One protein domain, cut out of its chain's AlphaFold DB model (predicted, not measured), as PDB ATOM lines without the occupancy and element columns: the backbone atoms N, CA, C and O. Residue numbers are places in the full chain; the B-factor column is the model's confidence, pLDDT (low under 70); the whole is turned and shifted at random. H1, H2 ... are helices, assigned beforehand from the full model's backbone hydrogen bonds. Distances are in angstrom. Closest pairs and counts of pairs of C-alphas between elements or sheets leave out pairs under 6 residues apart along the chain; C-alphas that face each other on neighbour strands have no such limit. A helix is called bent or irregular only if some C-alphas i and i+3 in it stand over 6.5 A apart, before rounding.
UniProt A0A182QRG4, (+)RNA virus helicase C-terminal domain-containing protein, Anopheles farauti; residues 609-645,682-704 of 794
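What this domain is: This is residues 609 to 645 and 682 to 704 of the 794 residues of the protein "(+)RNA virus helicase C-terminal domain-containing protein" of Anopheles farauti (UniProt A0A182QRG4). Two helices, H3 and H1, lie far apart at opposite ends of an open, stretched-out chain, with unnamed stretches rather than a packed core between them. Residues 631 to 641 run from H1 toward the H3 side and end in H2, a single short turn; residues 682 to 691 lead into H3. Residues 609 to 623, of which 620 to 623 belong to H1, and residues 697 to 703 of H3 stick out. The printed part has 60 residues with three named helices, in the order H1, H2, H3, and no named strand; the class is all helix, though named helices hold only 28 residues. The whole is extended, with a radius of gyration of the C-alphas of 17.4 A and spans of 50 by 25 by 19 A, only just elongated.

How they stand to each other: The longest helix, H3, residues 692 to 704, touches no helix. It is apart from H2, residues 642 to 645, and from H1, residues 620 to 630. H1 and H2 are also apart. In H3 and H1 every O i to N i+4 pair is within hydrogen-bond range; H2 is too short for such a pair, and its one O i to N i+3 pair is within range.

Where its parts are: H3 measures 16.1 A from C-alpha 692 at (168.058, 162.689, 131.144) to C-alpha 704 at (164.218, 163.649, 115.557). It is neither bent nor irregular, but only just: C-alphas 701 and 704 are 6.4 A apart. H2 measures 5.2 A from its first to its last C-alpha. H1 measures 15.6 A and begins at C-alpha 620, at (134.448, 154.400, 144.074).

The domain as a whole: The two C-alphas farthest apart, those of His 615 and Asp 704, are 51.5 A apart. Residues 646 to 681 are not printed, and C-alphas 645 and 682 are 20.6 A apart across this cut, which lies in the link from H2 to H3. The link from H1 to H2, 11 residues, is long. The mean pLDDT of the printed part is 71.8, and it is under 70 at residues 609 to 618, 690 and 698 to 704.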
ATOM      1  N   THR A 609     126.453 163.815 125.396       38.81
ATOM      2  CA  THR A 609     125.661 163.045 126.354       38.81
ATOM      3  C   THR A 609     126.081 163.488 127.750       38.81
ATOM      4  O   THR A 609     126.977 162.917 128.364       38.81
ATOM      5  N   LYS A 610     125.430 164.531 128.279       43.66
ATOM      6  CA  LYS A 610     125.373 164.747 129.726       43.66
ATOM      7  C   LYS A 610     124.583 163.579 130.303       43.66
ATOM      8  O   LYS A 610     123.359 163.654 130.402       43.66
ATOM      9  N   ILE A 611     125.268 162.492 130.648       51.28
ATOM     10  CA  ILE A 611     124.692 161.461 131.507       51.28
ATOM     11  C   ILE A 611     124.453 162.154 132.847       51.28
ATOM     12  O   ILE A 611     125.382 162.411 133.609       51.28
ATOM     13  N   ARG A 612     123.206 162.558 133.100       48.53
ATOM     14  CA  ARG A 612     122.807 163.039 134.418       48.53
ATOM     15  C   ARG A 612     122.723 161.812 135.316       48.53
ATOM     16  O   ARG A 612     121.727 161.095 135.275       48.53
ATOM     17  N   LEU A 613     123.772 161.561 136.095       54.03
ATOM     18  CA  LEU A 613     123.730 160.620 137.213       54.03
ATOM     19  C   LEU A 613     122.850 161.229 138.314       54.03
ATOM     20  O   LEU A 613     123.338 161.735 139.320       54.03
ATOM     21  N   ASN A 614     121.539 161.265 138.091       51.81
ATOM     22  CA  ASN A 614     120.600 161.686 139.119       51.81
ATOM     23  C   ASN A 614     120.491 160.548 140.145       51.81
ATOM     24  O   ASN A 614     120.202 159.414 139.776       51.81
ATOM     25  N   HIS A 615     120.702 160.872 141.423       57.12
ATOM     26  CA  HIS A 615     120.497 159.984 142.581       57.12
ATOM     27  C   HIS A 615     121.500 158.835 142.789       57.12
ATOM     28  O   HIS A 615     121.238 157.958 143.607       57.12
ATOM     29  N   VAL A 616     122.667 158.849 142.135       57.78
ATOM     30  CA  VAL A 616     123.759 157.915 142.465       57.78
ATOM     31  C   VAL A 616     124.758 158.625 143.369       57.78
ATOM     32  O   VAL A 616     125.424 159.567 142.945       57.78
ATOM     33  N   THR A 617     124.881 158.182 144.619       63.69
ATOM     34  CA  THR A 617     125.987 158.593 145.489       63.69
ATOM     35  C   THR A 617     127.282 158.071 144.854       63.69
ATOM     36  O   THR A 617     127.382 156.858 144.653       63.69
ATOM     37  N   PRO A 618     128.254 158.925 144.482       64.62
ATOM     38  CA  PRO A 618     129.437 158.502 143.738       64.62
ATOM     39  C   PRO A 618     130.368 157.689 144.641       64.62
ATOM     40  O   PRO A 618     131.298 158.209 145.252       64.62
ATOM     41  N   GLN A 619     130.091 156.394 144.752       79.62
ATOM     42  CA  GLN A 619     130.982 155.433 145.382       79.62
ATOM     43  C   GLN A 619     132.071 155.028 144.385       79.62
ATOM     44  O   GLN A 619     131.829 154.939 143.178       79.62
ATOM     45  N   VAL A 620     133.276 154.761 144.891       83.06
ATOM     46  CA  VAL A 620     134.448 154.400 144.074       83.06
ATOM     47  C   VAL A 620     134.148 153.196 143.174       83.06
ATOM     48  O   VAL A 620     134.543 153.181 142.013       83.06
ATOM     49  N   GLN A 621     133.378 152.223 143.665       85.31
ATOM     50  CA  GLN A 621     132.980 151.035 142.910       85.31
ATOM     51  C   GLN A 621     132.095 151.376 141.704       85.31
ATOM     52  O   GLN A 621     132.304 150.830 140.625       85.31
ATOM     53  N   ALA A 622     131.147 152.305 141.859       81.56
ATOM     54  CA  ALA A 622     130.262 152.732 140.774       81.56
ATOM     55  C   ALA A 622     131.036 153.493 139.686       81.56
ATOM     56  O   ALA A 622     130.808 153.289 138.494       81.56
ATOM     57  N   LEU A 623     131.995 154.330 140.095       82.69
ATOM     58  CA  LEU A 623     132.889 155.033 139.174       82.69
ATOM     59  C   LEU A 623     133.829 154.067 138.440       82.69
ATOM     60  O   LEU A 623     134.044 154.231 137.241       82.69
ATOM     61  N   GLN A 624     134.336 153.038 139.126       87.50
ATOM     62  CA  GLN A 624     135.170 152.008 138.509       87.50
ATOM     63  C   GLN A 624     134.384 151.182 137.484       87.50
ATOM     64  O   GLN A 624     134.855 150.999 136.367       87.50
ATOM     65  N   GLN A 625     133.173 150.732 137.829       83.38
ATOM     66  CA  GLN A 625     132.305 149.984 136.911       83.38
ATOM     67  C   GLN A 625     131.941 150.803 135.671       83.38
ATOM     68  O   GLN A 625     131.940 150.276 134.563       83.38
ATOM     69  N   TRP A 626     131.660 152.097 135.843       83.19
ATOM     70  CA  TRP A 626     131.411 152.999 134.722       83.19
ATOM     71  C   TRP A 626     132.636 153.132 133.810       83.19
ATOM     72  O   TRP A 626     132.506 153.044 132.590       83.19
ATOM     73  N   TYR A 627     133.823 153.307 134.396       82.94
ATOM     74  CA  TYR A 627     135.071 153.426 133.646       82.94
ATOM     75  C   TYR A 627     135.379 152.147 132.853       82.94
ATOM     76  O   TYR A 627     135.642 152.223 131.654       82.94
ATOM     77  N   ASP A 628     135.259 150.982 133.496       84.62
ATOM     78  CA  ASP A 628     135.513 149.668 132.890       84.62
ATOM     79  C   ASP A 628     134.462 149.313 131.817       84.62
ATOM     80  O   ASP A 628     134.769 148.600 130.867       84.62
ATOM     81  N   ALA A 629     133.232 149.834 131.918       79.12
ATOM     82  CA  ALA A 629     132.195 149.644 130.902       79.12
ATOM     83  C   ALA A 629     132.420 150.494 129.640       79.12
ATOM     84  O   ALA A 629     132.076 150.064 128.539       79.12
ATOM     85  N   ILE A 630     132.969 151.705 129.783       79.56
ATOM     86  CA  ILE A 630     133.268 152.585 128.641       79.56
ATOM     87  C   ILE A 630     134.589 152.197 127.980       79.56
ATOM     88  O   ILE A 630     134.699 152.256 126.757       79.56
ATOM     89  N   LEU A 631     135.585 151.819 128.783       76.06
ATOM     90  CA  LEU A 631     136.931 151.457 128.344       76.06
ATOM     91  C   LEU A 631     137.290 150.058 128.874       76.06
ATOM     92  O   LEU A 631     138.088 149.948 129.813       76.06
ATOM     93  N   PRO A 632     136.705 148.991 128.297       79.06
ATOM     94  CA  PRO A 632     136.960 147.624 128.740       79.06
ATOM     95  C   PRO A 632     138.450 147.277 128.658       79.06
ATOM     96  O   PRO A 632     139.144 147.697 127.736       79.06
ATOM     97  N   GLU A 633     138.934 146.523 129.652       77.88
ATOM     98  CA  GLU A 633     140.305 145.982 129.777       77.88
ATOM     99  C   GLU A 633     141.436 147.005 129.991       77.88
ATOM    100  O   GLU A 633     142.544 146.636 130.385       77.88
ATOM    101  N   VAL A 634     141.183 148.303 129.808       80.19
ATOM    102  CA  VAL A 634     142.245 149.319 129.874       80.19
ATOM    103  C   VAL A 634     142.725 149.577 131.309       80.19
ATOM    104  O   VAL A 634     143.901 149.869 131.528       80.19
ATOM    105  N   SER A 635     141.839 149.464 132.300       79.69
ATOM    106  CA  SER A 635     142.151 149.705 133.718       79.69
ATOM    107  C   SER A 635     142.924 148.564 134.395       79.69
ATOM    108  O   SER A 635     143.434 148.747 135.500       79.69
ATOM    109  N   THR A 636     143.010 147.392 133.756       81.19
ATOM    110  CA  THR A 636     143.649 146.179 134.299       81.19
ATOM    111  C   THR A 636     145.063 145.935 133.776       81.19
ATOM    112  O   THR A 636     145.705 144.979 134.201       81.19
ATOM    113  N   VAL A 637     145.559 146.780 132.868       80.69
ATOM    114  CA  VAL A 637     146.922 146.669 132.331       80.69
ATOM    115  C   VAL A 637     147.933 147.050 133.410       80.69
ATOM    116  O   VAL A 637     147.944 148.192 133.876       80.69
ATOM    117  N   ASP A 638     148.803 146.110 133.783       79.06
ATOM    118  CA  ASP A 638     149.901 146.383 134.708       79.06
ATOM    119  C   ASP A 638     150.983 147.224 134.019       79.06
ATOM    120  O   ASP A 638     151.537 146.836 132.994       79.06
ATOM    121  N   ARG A 639     151.258 148.393 134.596       75.81
ATOM    122  CA  ARG A 639     152.263 149.362 134.130       75.81
ATOM    123  C   ARG A 639     153.341 149.621 135.174       75.81
ATOM    124  O   ARG A 639     154.083 150.597 135.083       75.81
ATOM    125  N   THR A 640     153.409 148.773 136.202       78.25
ATOM    126  CA  THR A 640     154.304 148.949 137.354       78.25
ATOM    127  C   THR A 640     155.771 149.014 136.935       78.25
ATOM    128  O   THR A 640     156.546 149.783 137.506       78.25
ATOM    129  N   TYR A 641     156.138 148.269 135.891       79.25
ATOM    130  CA  TYR A 641     157.515 148.146 135.414       79.25
ATOM    131  C   TYR A 641     157.848 149.018 134.196       79.25
ATOM    132  O   TYR A 641     159.005 149.032 133.784       79.25
ATOM    133  N   ASP A 642     156.906 149.808 133.664       78.12
ATOM    134  CA  ASP A 642     157.125 150.640 132.468       78.12
ATOM    135  C   ASP A 642     158.335 151.574 132.629       78.12
ATOM    136  O   ASP A 642     159.194 151.666 131.754       78.12
ATOM    137  N   ASN A 643     158.438 152.240 133.784       77.06
ATOM    138  CA  ASN A 643     159.560 153.131 134.083       77.06
ATOM    139  C   ASN A 643     160.894 152.366 134.159       77.06
ATOM    140  O   ASN A 643     161.918 152.878 133.721       77.06
ATOM    141  N   HIS A 644     160.891 151.147 134.704       76.88
ATOM    142  CA  HIS A 644     162.089 150.315 134.829       76.88
ATOM    143  C   HIS A 644     162.571 149.845 133.453       76.88
ATOM    144  O   HIS A 644     163.733 150.034 133.111       76.88
ATOM    145  N   MET A 645     161.654 149.343 132.619       76.06
ATOM    146  CA  MET A 645     161.942 148.961 131.233       76.06
ATOM    147  C   MET A 645     162.550 150.126 130.449       76.06
ATOM    148  O   MET A 645     163.617 149.996 129.856       76.06
ATOM    149  N   THR A 682     142.631 153.424 136.351       81.62
ATOM    150  CA  THR A 682     142.408 154.115 135.077       81.62
ATOM    151  C   THR A 682     143.519 153.771 134.094       81.62
ATOM    152  O   THR A 682     144.558 153.244 134.473       81.62
ATOM    153  N   SER A 683     143.325 154.133 132.830       79.62
ATOM    154  CA  SER A 683     144.323 154.040 131.765       79.62
ATOM    155  C   SER A 683     145.500 155.004 131.928       79.62
ATOM    156  O   SER A 683     146.373 155.043 131.054       79.62
ATOM    157  N   MET A 684     145.499 155.853 132.960       78.00
ATOM    158  CA  MET A 684     146.572 156.810 133.185       78.00
ATOM    159  C   MET A 684     147.836 156.049 133.594       78.00
ATOM    160  O   MET A 684     147.822 155.262 134.536       78.00
ATOM    161  N   GLY A 685     148.925 156.261 132.855       71.56
ATOM    162  CA  GLY A 685     150.210 155.643 133.174       71.56
ATOM    163  C   GLY A 685     150.774 156.149 134.501       71.56
ATOM    164  O   GLY A 685     150.397 157.220 134.983       71.56
ATOM    165  N   LEU A 686     151.711 155.389 135.069       74.50
ATOM    166  CA  LEU A 686     152.484 155.868 136.208       74.50
ATOM    167  C   LEU A 686     153.233 157.147 135.833       74.50
ATOM    168  O   LEU A 686     153.657 157.344 134.692       74.50
ATOM    169  N   GLU A 687     153.403 158.031 136.815       73.00
ATOM    170  CA  GLU A 687     154.216 159.226 136.629       73.00
ATOM    171  C   GLU A 687     155.635 158.816 136.209       73.00
ATOM    172  O   GLU A 687     156.310 158.037 136.895       73.00
ATOM    173  N   ARG A 688     156.069 159.353 135.068       73.19
ATOM    174  CA  ARG A 688     157.382 159.073 134.493       73.19
ATOM    175  C   ARG A 688     158.486 159.642 135.361       73.19
ATOM    176  O   ARG A 688     158.397 160.772 135.848       73.19
ATOM    177  N   ILE A 689     159.556 158.876 135.519       76.12
ATOM    178  CA  ILE A 689     160.721 159.334 136.267       76.12
ATOM    179  C   ILE A 689     161.452 160.394 135.441       76.12
ATOM    180  O   ILE A 689     161.873 160.167 134.306       76.12
ATOM    181  N   ARG A 690     161.633 161.574 136.031       69.19
ATOM    182  CA  ARG A 690     162.359 162.675 135.396       69.19
ATOM    183  C   ARG A 690     163.853 162.348 135.371       69.19
ATOM    184  O   ARG A 690     164.554 162.496 136.371       69.19
ATOM    185  N   SER A 691     164.332 161.893 134.221       72.12
ATOM    186  CA  SER A 691     165.735 161.564 133.968       72.12
ATOM    187  C   SER A 691     166.173 162.136 132.622       72.12
ATOM    188  O   SER A 691     165.343 162.387 131.748       72.12
ATOM    189  N   GLN A 692     167.484 162.285 132.431       70.69
ATOM    190  CA  GLN A 692     168.058 162.689 131.144       70.69
ATOM    191  C   GLN A 692     167.624 161.760 129.999       70.69
ATOM    192  O   GLN A 692     167.415 162.206 128.875       70.69
ATOM    193  N   ARG A 693     167.417 160.476 130.302       74.12
ATOM    194  CA  ARG A 693     166.999 159.455 129.346       74.12
ATOM    195  C   ARG A 693     165.565 159.647 128.836       74.12
ATOM    196  O   ARG A 693     165.322 159.524 127.639       74.12
ATOM    197  N   GLU A 694     164.631 160.014 129.712       74.88
ATOM    198  CA  GLU A 694     163.263 160.386 129.311       74.88
ATOM    199  C   GLU A 694     163.242 161.695 128.507       74.88
ATOM    200  O   GLU A 694     162.494 161.811 127.537       74.88
ATOM    201  N   SER A 695     164.121 162.650 128.830       73.56
ATOM    202  CA  SER A 695     164.284 163.873 128.031       73.56
ATOM    203  C   SER A 695     164.800 163.582 126.616       73.56
ATOM    204  O   SER A 695     164.287 164.147 125.652       73.56
ATOM    205  N   LEU A 696     165.761 162.664 126.467       72.06
ATOM    206  CA  LEU A 696     166.262 162.221 125.159       72.06
ATOM    207  C   LEU A 696     165.191 161.470 124.351       72.06
ATOM    208  O   LEU A 696     165.055 161.687 123.150       72.06
ATOM    209  N   LEU A 697     164.370 160.643 125.000       71.25
ATOM    210  CA  LEU A 697     163.218 160.002 124.356       71.25
ATOM    211  C   LEU A 697     162.158 161.013 123.904       71.25
ATOM    212  O   LEU A 697     161.564 160.853 122.836       71.25
ATOM    213  N   ALA A 698     161.909 162.054 124.701       68.38
ATOM    214  CA  ALA A 698     161.014 163.141 124.321       68.38
ATOM    215  C   ALA A 698     161.563 163.928 123.122       68.38
ATOM    216  O   ALA A 698     160.788 164.268 122.229       68.38
ATOM    217  N   TYR A 699     162.881 164.156 123.071       67.25
ATOM    218  CA  TYR A 699     163.558 164.734 121.909       67.25
ATOM    219  C   TYR A 699     163.358 163.871 120.659       67.25
ATOM    220  O   TYR A 699     162.891 164.393 119.650       67.25
ATOM    221  N   ILE A 700     163.599 162.555 120.736       64.38
ATOM    222  CA  ILE A 700     163.414 161.659 119.583       64.38
ATOM    223  C   ILE A 700     161.987 161.760 119.038       64.38
ATOM    224  O   ILE A 700     161.776 161.953 117.847       64.38
ATOM    225  N   LYS A 701     160.987 161.680 119.922       62.53
ATOM    226  CA  LYS A 701     159.572 161.674 119.523       62.53
ATOM    227  C   LYS A 701     159.075 163.004 118.958       62.53
ATOM    228  O   LYS A 701     158.087 162.994 118.231       62.53
ATOM    229  N   ARG A 702     159.684 164.130 119.341       56.91
ATOM    230  CA  ARG A 702     159.222 165.477 118.955       56.91
ATOM    231  C   ARG A 702     160.045 166.102 117.834       56.91
ATOM    232  O   ARG A 702     159.464 166.753 116.977       56.91
ATOM    233  N   ASN A 703     161.361 165.902 117.855       54.62
ATOM    234  CA  ASN A 703     162.315 166.671 117.057       54.62
ATOM    235  C   ASN A 703     163.107 165.802 116.070       54.62
ATOM    236  O   ASN A 703     163.393 166.267 114.975       54.62
ATOM    237  N   ASP A 704     163.444 164.558 116.430       51.47
ATOM    238  CA  ASP A 704     164.218 163.649 115.557       51.47
ATOM    239  C   ASP A 704     163.315 162.819 114.623       51.47
ATOM    240  O   ASP A 704     163.697 162.442 113.522       51.47
TER     241      ASP A 704